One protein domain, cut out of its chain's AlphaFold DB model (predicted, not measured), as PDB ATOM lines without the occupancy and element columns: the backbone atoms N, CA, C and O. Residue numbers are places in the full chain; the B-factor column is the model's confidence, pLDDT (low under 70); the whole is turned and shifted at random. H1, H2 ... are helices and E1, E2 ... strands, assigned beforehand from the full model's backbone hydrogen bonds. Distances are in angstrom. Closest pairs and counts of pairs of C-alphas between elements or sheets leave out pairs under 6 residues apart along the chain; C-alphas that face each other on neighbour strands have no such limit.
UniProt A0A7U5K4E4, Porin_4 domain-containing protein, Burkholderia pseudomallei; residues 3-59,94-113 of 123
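This is residues 3 to 59 and 94 to 113 of the 123 residues of the protein "Porin_4 domain-containing protein" of Burkholderia pseudomallei (UniProt A0A7U5K4E4). You are looking at one twisted sheet of five antiparallel strands, with no named helix on either face. A long loop, residues 21 to 40, reaches out beyond one end of the strands, and the short helix H1 lies beyond the other end. The 77 printed residues run E1 E2 E3 E4 E5 H1, and the sheet's order is E1 - E2 - E3 - E4 - E5; the class is mostly strand. The whole is loose, with a radius of gyration of the C-alphas of 16.1 A and spans of 54 by 24 by 22 A.

Find C-alpha 3 at (256.401, 308.195, 411.031); from there E1 runs 22.9 A to residue 10. E2, residues 13 to 20, runs 23.3 A, and E3, residues 41 to 47, 19.9 A. E4, residues 51 to 58, measures 16.8 A and bends by 80 degrees at residue 55. E5, residues 94 to 101, measures 15.5 A and bends by 90 degrees at residue 97. H1, residues 105 to 111, ends at C-alpha 111, (228.099, 296.653, 414.424), after 9.8 A.

E1 to E4 form a meander, each strand the antiparallel neighbour of the one before. Look at N 7 and O 15, 2.9 A apart, in the hairpin E1 and E2. In the hairpin E2 and E3, N 16 and O 44 are 2.8 A apart; in the hairpin E3 and E4, N 45 and O 53 are 2.8 A apart. E5, an edge strand like E1, is antiparallel to E4, with N 99 and O 54 at 2.8 A. H1 is not on the sheet; in it every O i to N i+4 pair is within hydrogen-bond range.

The C-alphas farthest apart are those of Asn 27 and Arg 113, 54.5 A. Residues 60 to 93 are not printed, and C-alphas 59 and 94 are 6.3 A apart across this cut. The link E2 to E3 is long, 20 residues. The model's pLDDT is under 70 at residues 32 to 33 and 107 to 113.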
ATOM      1  N   ALA A   3     257.114 307.971 412.277       87.81
ATOM      2  CA  ALA A   3     256.401 308.195 411.031       87.81
ATOM      3  C   ALA A   3     255.399 307.056 410.820       87.81
ATOM      4  O   ALA A   3     255.634 305.905 411.194       87.81
ATOM      5  N   GLY A   4     254.251 307.379 410.249       90.56
ATOM      6  CA  GLY A   4     253.244 306.393 409.910       90.56
ATOM      7  C   GLY A   4     252.233 306.984 408.954       90.56
ATOM      8  O   GLY A   4     252.092 308.201 408.855       90.56
ATOM      9  N   GLY A   5     251.544 306.104 408.253       89.81
ATOM     10  CA  GLY A   5     250.550 306.489 407.272       89.81
ATOM     11  C   GLY A   5     249.759 305.280 406.818       89.81
ATOM     12  O   GLY A   5     250.061 304.142 407.188       89.81
ATOM     13  N   GLY A   6     248.740 305.546 406.016       92.56
ATOM     14  CA  GLY A   6     247.964 304.507 405.372       92.56
ATOM     15  C   GLY A   6     247.375 304.987 404.060       92.56
ATOM     16  O   GLY A   6     247.270 306.190 403.821       92.56
ATOM     17  N   ALA A   7     247.024 304.028 403.216       92.38
ATOM     18  CA  ALA A   7     246.386 304.255 401.931       92.38
ATOM     19  C   ALA A   7     245.175 303.333 401.818       92.38
ATOM     20  O   ALA A   7     245.267 302.149 402.147       92.38
ATOM     21  N   ASP A   8     244.050 303.876 401.368       93.12
ATOM     22  CA  ASP A   8     242.885 303.067 401.028       93.12
ATOM     23  C   ASP A   8     243.179 302.292 399.739       93.12
ATOM     24  O   ASP A   8     243.633 302.870 398.750       93.12
ATOM     25  N   LEU A   9     242.965 300.979 399.774       92.81
ATOM     26  CA  LEU A   9     243.123 300.089 398.625       92.81
ATOM     27  C   LEU A   9     241.765 299.711 398.013       92.81
ATOM     28  O   LEU A   9     241.721 299.015 396.999       92.81
ATOM     29  N   GLY A  10     240.660 300.166 398.611       90.12
ATOM     30  CA  GLY A  10     239.302 299.817 398.229       90.12
ATOM     31  C   GLY A  10     238.823 298.496 398.837       90.12
ATOM     32  O   GLY A  10     239.564 297.744 399.474       90.12
ATOM     33  N   GLY A  11     237.525 298.219 398.674       89.00
ATOM     34  CA  GLY A  11     236.906 296.979 399.164       89.00
ATOM     35  C   GLY A  11     236.990 296.797 400.684       89.00
ATOM     36  O   GLY A  11     237.110 295.668 401.158       89.00
ATOM     37  N   GLY A  12     237.003 297.899 401.441       87.75
ATOM     38  CA  GLY A  12     237.153 297.882 402.899       87.75
ATOM     39  C   GLY A  12     238.557 297.499 403.374       87.75
ATOM     40  O   GLY A  12     238.710 297.146 404.540       87.75
ATOM     41  N   THR A  13     239.568 297.529 402.492       92.81
ATOM     42  CA  THR A  13     240.970 297.223 402.812       92.81
ATOM     43  C   THR A  13     241.835 298.474 402.718       92.81
ATOM     44  O   THR A  13     241.793 299.185 401.721       92.81
ATOM     45  N   GLY A  14     242.687 298.709 403.712       94.81
ATOM     46  CA  GLY A  14     243.709 299.752 403.682       94.81
ATOM     47  C   GLY A  14     245.100 299.198 403.971       94.81
ATOM     48  O   GLY A  14     245.259 298.285 404.777       94.81
ATOM     49  N   ALA A  15     246.123 299.768 403.343       95.38
ATOM     50  CA  ALA A  15     247.512 299.562 403.732       95.38
ATOM     51  C   ALA A  15     247.890 300.513 404.867       95.38
ATOM     52  O   ALA A  15     247.457 301.664 404.887       95.38
ATOM     53  N   VAL A  16     248.742 300.057 405.778       95.12
ATOM     54  CA  VAL A  16     249.330 300.871 406.844       95.12
ATOM     55  C   VAL A  16     250.814 300.595 406.983       95.12
ATOM     56  O   VAL A  16     251.280 299.481 406.753       95.12
ATOM     57  N   PHE A  17     251.563 301.599 407.415       95.06
ATOM     58  CA  PHE A  17     252.962 301.429 407.781       95.06
ATOM     59  C   PHE A  17     253.309 302.244 409.022       95.06
ATOM     60  O   PHE A  17     252.693 303.273 409.320       95.06
ATOM     61  N   ARG A  18     254.319 301.776 409.752       94.19
ATOM     62  CA  ARG A  18     254.872 302.462 410.916       94.19
ATOM     63  C   ARG A  18     256.381 302.316 410.930       94.19
ATOM     64  O   ARG A  18     256.888 301.209 410.787       94.19
ATOM     65  N   LEU A  19     257.057 303.436 411.144       92.00
ATOM     66  CA  LEU A  19     258.501 303.554 411.288       92.00
ATOM     67  C   LEU A  19     258.780 304.334 412.570       92.00
ATOM     68  O   LEU A  19     258.321 305.465 412.738       92.00
ATOM     69  N   GLU A  20     259.496 303.727 413.505       90.81
ATOM     70  CA  GLU A  20     259.687 304.276 414.841       90.81
ATOM     71  C   GLU A  20     261.135 304.126 415.297       90.81
ATOM     72  O   GLU A  20     261.716 303.041 415.248       90.81
ATOM     73  N   SER A  21     261.706 305.246 415.735       87.62
ATOM     74  CA  SER A  21     263.090 305.360 416.199       87.62
ATOM     75  C   SER A  21     263.114 305.996 417.574       87.62
ATOM     76  O   SER A  21     262.466 307.032 417.779       87.62
ATOM     77  N   ASP A  22     263.918 305.432 418.461       83.62
ATOM     78  CA  ASP A  22     264.267 306.063 419.728       83.62
ATOM     79  C   ASP A  22     265.581 306.817 419.575       83.62
ATOM     80  O   ASP A  22     266.411 306.470 418.731       83.62
ATOM     81  N   PHE A  23     265.737 307.850 420.388       85.25
ATOM     82  CA  PHE A  23     266.962 308.620 420.501       85.25
ATOM     83  C   PHE A  23     267.288 308.752 421.976       85.25
ATOM     84  O   PHE A  23     266.384 308.945 422.793       85.25
ATOM     85  N   ASP A  24     268.566 308.624 422.288       82.81
ATOM     86  CA  ASP A  24     269.091 308.972 423.593       82.81
ATOM     87  C   ASP A  24     268.979 310.494 423.769       82.81
ATOM     88  O   ASP A  24     269.358 311.269 422.886       82.81
ATOM     89  N   ILE A  25     268.388 310.921 424.883       83.56
ATOM     90  CA  ILE A  25     268.131 312.335 425.157       83.56
ATOM     91  C   ILE A  25     269.406 313.076 425.583       83.56
ATOM     92  O   ILE A  25     269.472 314.292 425.425       83.56
ATOM     93  N   GLU A  26     270.407 312.361 426.102       87.69
ATOM     94  CA  GLU A  26     271.644 312.937 426.632       87.69
ATOM     95  C   GLU A  26     272.641 313.264 425.518       87.69
ATOM     96  O   GLU A  26     273.348 314.268 425.589       87.69
ATOM     97  N   ASN A  27     272.696 312.437 424.471       86.94
ATOM     98  CA  ASN A  27     273.693 312.563 423.398       86.94
ATOM     99  C   ASN A  27     273.093 312.575 421.977       86.94
ATOM    100  O   ASN A  27     273.830 312.737 421.003       86.94
ATOM    101  N   GLY A  28     271.774 312.420 421.828       82.69
ATOM    102  CA  GLY A  28     271.085 312.455 420.536       82.69
ATOM    103  C   GLY A  28     271.367 311.254 419.628       82.69
ATOM    104  O   GLY A  28     270.934 311.248 418.472       82.69
ATOM    105  N   MET A  29     272.085 310.236 420.109       83.69
ATOM    106  CA  MET A  29     272.371 309.043 419.323       83.69
ATOM    107  C   MET A  29     271.085 308.247 419.098       83.69
ATOM    108  O   MET A  29     270.218 308.148 419.969       83.69
ATOM    109  N   ALA A  30     270.946 307.669 417.903       78.50
ATOM    110  CA  ALA A  30     269.872 306.720 417.639       78.50
ATOM    111  C   ALA A  30     269.974 305.554 418.639       78.50
ATOM    112  O   ALA A  30     271.084 305.128 418.956       78.50
ATOM    113  N   GLY A  31     268.823 305.063 419.119       71.31
ATOM    114  CA  GLY A  31     268.702 304.058 420.185       71.31
ATOM    115  C   GLY A  31     269.499 302.765 419.937       71.31
ATOM    116  O   GLY A  31     270.118 302.638 418.888       71.31
ATOM    117  N   PRO A  32     269.430 301.749 420.822       61.47
ATOM    118  CA  PRO A  32     270.484 300.751 421.119       61.47
ATOM    119  C   PRO A  32     271.232 300.062 419.958       61.47
ATOM    120  O   PRO A  32     272.276 299.457 420.162       61.47
ATOM    121  N   SER A  33     270.697 300.104 418.740       65.81
ATOM    122  CA  SER A  33     271.297 299.551 417.524       65.81
ATOM    123  C   SER A  33     271.937 300.587 416.584       65.81
ATOM    124  O   SER A  33     272.410 300.201 415.518       65.81
ATOM    125  N   GLY A  34     271.911 301.886 416.911       70.56
ATOM    126  CA  GLY A  34     272.402 302.975 416.056       70.56
ATOM    127  C   GLY A  34     271.607 303.165 414.755       70.56
ATOM    128  O   GLY A  34     272.054 303.856 413.843       70.56
ATOM    129  N   ARG A  35     270.437 302.526 414.631       71.12
ATOM    130  CA  ARG A  35     269.635 302.482 413.400       71.12
ATOM    131  C   ARG A  35     268.473 303.469 413.439       71.12
ATOM    132  O   ARG A  35     267.675 303.468 414.377       71.12
ATOM    133  N   LEU A  36     268.304 304.216 412.349       73.19
ATOM    134  CA  LEU A  36     267.037 304.877 412.035       73.19
ATOM    135  C   LEU A  36     265.951 303.807 411.833       73.19
ATOM    136  O   LEU A  36     266.155 302.812 411.143       73.19
ATOM    137  N   SER A  37     264.792 304.019 412.444       76.25
ATOM    138  CA  SER A  37     263.664 303.079 412.531       76.25
ATOM    139  C   SER A  37     264.013 301.761 413.243       76.25
ATOM    140  O   SER A  37     263.593 300.677 412.840       76.25
ATOM    141  N   GLY A  38     264.823 301.842 414.303       78.19
ATOM    142  CA  GLY A  38     265.293 300.677 415.058       78.19
ATOM    143  C   GLY A  38     264.276 300.060 416.025       78.19
ATOM    144  O   GLY A  38     264.457 298.908 416.428       78.19
ATOM    145  N   ARG A  39     263.209 300.784 416.397       85.88
ATOM    146  CA  ARG A  39     262.213 300.285 417.351       85.88
ATOM    147  C   ARG A  39     261.124 299.492 416.631       85.88
ATOM    148  O   ARG A  39     261.266 298.281 416.478       85.88
ATOM    149  N   ARG A  40     260.063 300.139 416.144       89.94
ATOM    150  CA  ARG A  40     258.949 299.474 415.434       89.94
ATOM    151  C   ARG A  40     258.945 299.858 413.963       89.94
ATOM    152  O   ARG A  40     258.792 301.030 413.635       89.94
ATOM    153  N   THR A  41     259.049 298.856 413.104       93.25
ATOM    154  CA  THR A  41     259.169 299.020 411.653       93.25
ATOM    155  C   THR A  41     258.382 297.913 410.989       93.25
ATOM    156  O   THR A  41     258.875 296.796 410.852       93.25
ATOM    157  N   TYR A  42     257.141 298.197 410.616       94.69
ATOM    158  CA  TYR A  42     256.267 297.208 409.996       94.69
ATOM    159  C   TYR A  42     255.356 297.842 408.954       94.69
ATOM    160  O   TYR A  42     255.018 299.029 409.014       94.69
ATOM    161  N   VAL A  43     254.932 297.000 408.021       96.00
ATOM    162  CA  VAL A  43     253.851 297.277 407.079       96.00
ATOM    163  C   VAL A  43     252.723 296.301 407.350       96.00
ATOM    164  O   VAL A  43     252.944 295.192 407.837       96.00
ATOM    165  N   GLY A  44     251.502 296.709 407.062       96.38
ATOM    166  CA  GLY A  44     250.344 295.877 407.295       96.38
ATOM    167  C   GLY A  44     249.172 296.248 406.419       96.38
ATOM    168  O   GLY A  44     249.165 297.265 405.728       96.38
ATOM    169  N   LEU A  45     248.177 295.386 406.480       95.75
ATOM    170  CA  LEU A  45     246.898 295.545 405.834       95.75
ATOM    171  C   LEU A  45     245.823 295.499 406.917       95.75
ATOM    172  O   LEU A  45     245.862 294.656 407.815       95.75
ATOM    173  N   LEU A  46     244.890 296.433 406.828       93.12
ATOM    174  CA  LEU A  46     243.695 296.521 407.647       93.12
ATOM    175  C   LEU A  46     242.494 296.212 406.770       93.12
ATOM    176  O   LEU A  46     242.416 296.709 405.651       93.12
ATOM    177  N   ASN A  47     241.546 295.449 407.284       91.44
ATOM    178  CA  ASN A  47     240.288 295.187 406.616       91.44
ATOM    179  C   ASN A  47     239.137 295.097 407.614       91.44
ATOM    180  O   ASN A  47     239.291 294.609 408.731       91.44
ATOM    181  N   GLU A  48     237.956 295.526 407.189       85.12
ATOM    182  CA  GLU A  48     236.756 295.547 408.030       85.12
ATOM    183  C   GLU A  48     236.257 294.151 408.451       85.12
ATOM    184  O   GLU A  48     235.604 294.011 409.485       85.12
ATOM    185  N   HIS A  49     236.553 293.105 407.675       85.75
ATOM    186  CA  HIS A  49     236.069 291.741 407.901       85.75
ATOM    187  C   HIS A  49     237.080 290.842 408.603       85.75
ATOM    188  O   HIS A  49     236.692 290.026 409.438       85.75
ATOM    189  N   TRP A  50     238.359 290.975 408.261       87.94
ATOM    190  CA  TRP A  50     239.422 290.126 408.802       87.94
ATOM    191  C   TRP A  50     240.425 290.886 409.678       87.94
ATOM    192  O   TRP A  50     241.357 290.277 410.183       87.94
ATOM    193  N   SER A  51     240.194 292.169 409.972       91.88
ATOM    194  CA  SER A  51     241.017 292.971 410.888       91.88
ATOM    195  C   SER A  51     242.431 293.212 410.343       91.88
ATOM    196  O   SER A  51     242.552 293.795 409.269       91.88
ATOM    197  N   MET A  52     243.499 292.859 411.062       92.69
ATOM    198  CA  MET A  52     244.851 293.336 410.761       92.69
ATOM    199  C   MET A  52     245.832 292.198 410.525       92.69
ATOM    200  O   MET A  52     245.976 291.298 411.351       92.69
ATOM    201  N   PHE A  53     246.598 292.329 409.448       95.19
ATOM    202  CA  PHE A  53     247.800 291.553 409.189       95.19
ATOM    203  C   PHE A  53     248.995 292.498 409.109       95.19
ATOM    204  O   PHE A  53     248.916 293.529 408.443       95.19
ATOM    205  N   ALA A  54     250.104 292.173 409.765       96.25
ATOM    206  CA  ALA A  54     251.307 292.995 409.735       96.25
ATOM    207  C   ALA A  54     252.571 292.151 409.686       96.25
ATOM    208  O   ALA A  54     252.666 291.109 410.334       96.25
ATOM    209  N   THR A  55     253.564 292.641 408.950       96.31
ATOM    210  CA  THR A  55     254.878 292.018 408.831       96.31
ATOM    211  C   THR A  55     255.999 293.026 409.065       96.31
ATOM    212  O   THR A  55     255.902 294.192 408.668       96.31
ATOM    213  N   GLY A  56     257.064 292.578 409.728       94.31
ATOM    214  CA  GLY A  56     258.273 293.363 409.968       94.31
ATOM    215  C   GLY A  56     258.821 293.191 411.381       94.31
ATOM    216  O   GLY A  56     258.872 292.085 411.923       94.31
ATOM    217  N   ARG A  57     259.253 294.304 411.976       92.19
ATOM    218  CA  ARG A  57     259.752 294.411 413.347       92.19
ATOM    219  C   ARG A  57     258.697 295.048 414.244       92.19
ATOM    220  O   ARG A  57     258.402 296.239 414.120       92.19
ATOM    221  N   GLN A  58     258.121 294.260 415.142       92.38
ATOM    222  CA  GLN A  58     256.954 294.662 415.927       92.38
ATOM    223  C   GLN A  58     256.908 293.947 417.279       92.38
ATOM    224  O   GLN A  58     257.590 292.947 417.500       92.38
ATOM    225  N   SER A  59     256.112 294.513 418.187       92.06
ATOM    226  CA  SER A  59     255.856 293.972 419.523       92.06
ATOM    227  C   SER A  59     255.169 292.620 419.439       92.06
ATOM    228  O   SER A  59     254.262 292.471 418.624       92.06
ATOM    229  N   THR A  94     260.338 291.579 417.885       89.75
ATOM    230  CA  THR A  94     260.480 290.426 417.004       89.75
ATOM    231  C   THR A  94     260.722 290.902 415.576       89.75
ATOM    232  O   THR A  94     259.849 291.523 414.967       89.75
ATOM    233  N   ASN A  95     261.911 290.622 415.037       91.44
ATOM    234  CA  ASN A  95     262.245 290.871 413.630       91.44
ATOM    235  C   ASN A  95     261.622 289.821 412.718       91.44
ATOM    236  O   ASN A  95     261.418 288.687 413.145       91.44
ATOM    237  N   ASN A  96     261.402 290.186 411.451       93.25
ATOM    238  CA  ASN A  96     260.884 289.282 410.415       93.25
ATOM    239  C   ASN A  96     259.631 288.525 410.877       93.25
ATOM    240  O   ASN A  96     259.442 287.350 410.576       93.25
ATOM    241  N   SER A  97     258.802 289.204 411.665       94.38
ATOM    242  CA  SER A  97     257.639 288.609 412.298       94.38
ATOM    243  C   SER A  97     256.400 288.891 411.480       94.38
ATOM    244  O   SER A  97     256.209 290.006 410.994       94.38
ATOM    245  N   ILE A  98     255.538 287.887 411.392       94.88
ATOM    246  CA  ILE A  98     254.193 288.002 410.852       94.88
ATOM    247  C   ILE A  98     253.222 287.962 412.024       94.88
ATOM    248  O   ILE A  98     253.321 287.093 412.889       94.88
ATOM    249  N   GLN A  99     252.287 288.905 412.054       94.12
ATOM    250  CA  GLN A  99     251.268 288.993 413.086       94.12
ATOM    251  C   GLN A  99     249.895 289.159 412.462       94.12
ATOM    252  O   GLN A  99     249.703 289.952 411.541       94.12
ATOM    253  N   TYR A 100     248.941 288.424 413.018       93.88
ATOM    254  CA  TYR A 100     247.533 288.532 412.696       93.88
ATOM    255  C   TYR A 100     246.767 288.866 413.969       93.88
ATOM    256  O   TYR A 100     246.880 288.158 414.970       93.88
ATOM    257  N   GLN A 101     246.004 289.951 413.932       91.81
ATOM    258  CA  GLN A 101     245.130 290.343 415.026       91.81
ATOM    259  C   GLN A 101     243.695 290.084 414.597       91.81
ATOM    260  O   GLN A 101     243.184 290.747 413.694       91.81
ATOM    261  N   THR A 102     243.046 289.127 415.255       90.25
ATOM    262  CA  THR A 102     241.667 288.764 414.938       90.25
ATOM    263  C   THR A 102     240.716 289.938 415.170       90.25
ATOM    264  O   THR A 102     240.971 290.767 416.049       90.25
ATOM    265  N   PRO A 103     239.594 289.996 414.434       88.50
ATOM    266  CA  PRO A 103     238.522 290.930 414.740       88.50
ATOM    267  C   PRO A 103     238.019 290.739 416.172       88.50
ATOM    268  O   PRO A 103     237.952 289.614 416.675       88.50
ATOM    269  N   ASP A 104     237.587 291.828 416.801       83.62
ATOM    270  CA  ASP A 104     236.740 291.721 417.981       83.62
ATOM    271  C   ASP A 104     235.359 291.226 417.529       83.62
ATOM    272  O   ASP A 104     234.555 291.965 416.954       83.62
ATOM    273  N   TRP A 105     235.091 289.942 417.764       73.25
ATOM    274  CA  TRP A 105     233.841 289.294 417.380       73.25
ATOM    275  C   TRP A 105     232.620 289.885 418.097       73.25
ATOM    276  O   TRP A 105     231.526 289.883 417.528       73.25
ATOM    277  N   VAL A 106     232.786 290.444 419.300       71.75
ATOM    278  CA  VAL A 106     231.700 291.083 420.058       71.75
ATOM    279  C   VAL A 106     231.388 292.459 419.478       71.75
ATOM    280  O   VAL A 106     230.216 292.775 419.238       71.75
ATOM    281  N   ALA A 107     232.410 293.264 419.185       62.19
ATOM    282  CA  ALA A 107     232.229 294.539 418.488       62.19
ATOM    283  C   ALA A 107     231.680 294.341 417.062       62.19
ATOM    284  O   ALA A 107     230.756 295.048 416.653       62.19
ATOM    285  N   CYS A 108     232.160 293.325 416.337       56.22
ATOM    286  CA  CYS A 108     231.665 292.943 415.012       56.22
ATOM    287  C   CYS A 108     230.177 292.540 415.051       56.22
ATOM    288  O   CYS A 108     229.376 293.015 414.242       56.22
ATOM    289  N   ALA A 109     229.764 291.739 416.041       55.56
ATOM    290  CA  ALA A 109     228.364 291.349 416.218       55.56
ATOM    291  C   ALA A 109     227.442 292.530 416.583       55.56
ATOM    292  O   ALA A 109     226.280 292.546 416.172       55.56
ATOM    293  N   ARG A 110     227.939 293.531 417.329       50.88
ATOM    294  CA  ARG A 110     227.189 294.760 417.663       50.88
ATOM    295  C   ARG A 110     227.043 295.699 416.462       50.88
ATOM    296  O   ARG A 110     225.948 296.213 416.234       50.88
ATOM    297  N   SER A 111     228.101 295.861 415.665       47.84
ATOM    298  CA  SER A 111     228.099 296.653 414.424       47.84
ATOM    299  C   SER A 111     227.037 296.162 413.424       47.84
ATOM    300  O   SER A 111     226.264 296.956 412.889       47.84
ATOM    301  N   ARG A 112     226.878 294.838 413.276       47.69
ATOM    302  CA  ARG A 112     225.871 294.233 412.378       47.69
ATOM    303  C   ARG A 112     224.409 294.514 412.753       47.69
ATOM    304  O   ARG A 112     223.536 294.329 411.912       47.69
ATOM    305  N   ARG A 113     224.113 294.967 413.979       45.41
ATOM    306  CA  ARG A 113     222.741 295.308 414.417       45.41
ATOM    307  C   ARG A 113     222.360 296.769 414.167       45.41
ATOM    308  O   ARG A 113     221.200 297.125 414.321       45.41
TER     309      ARG A 113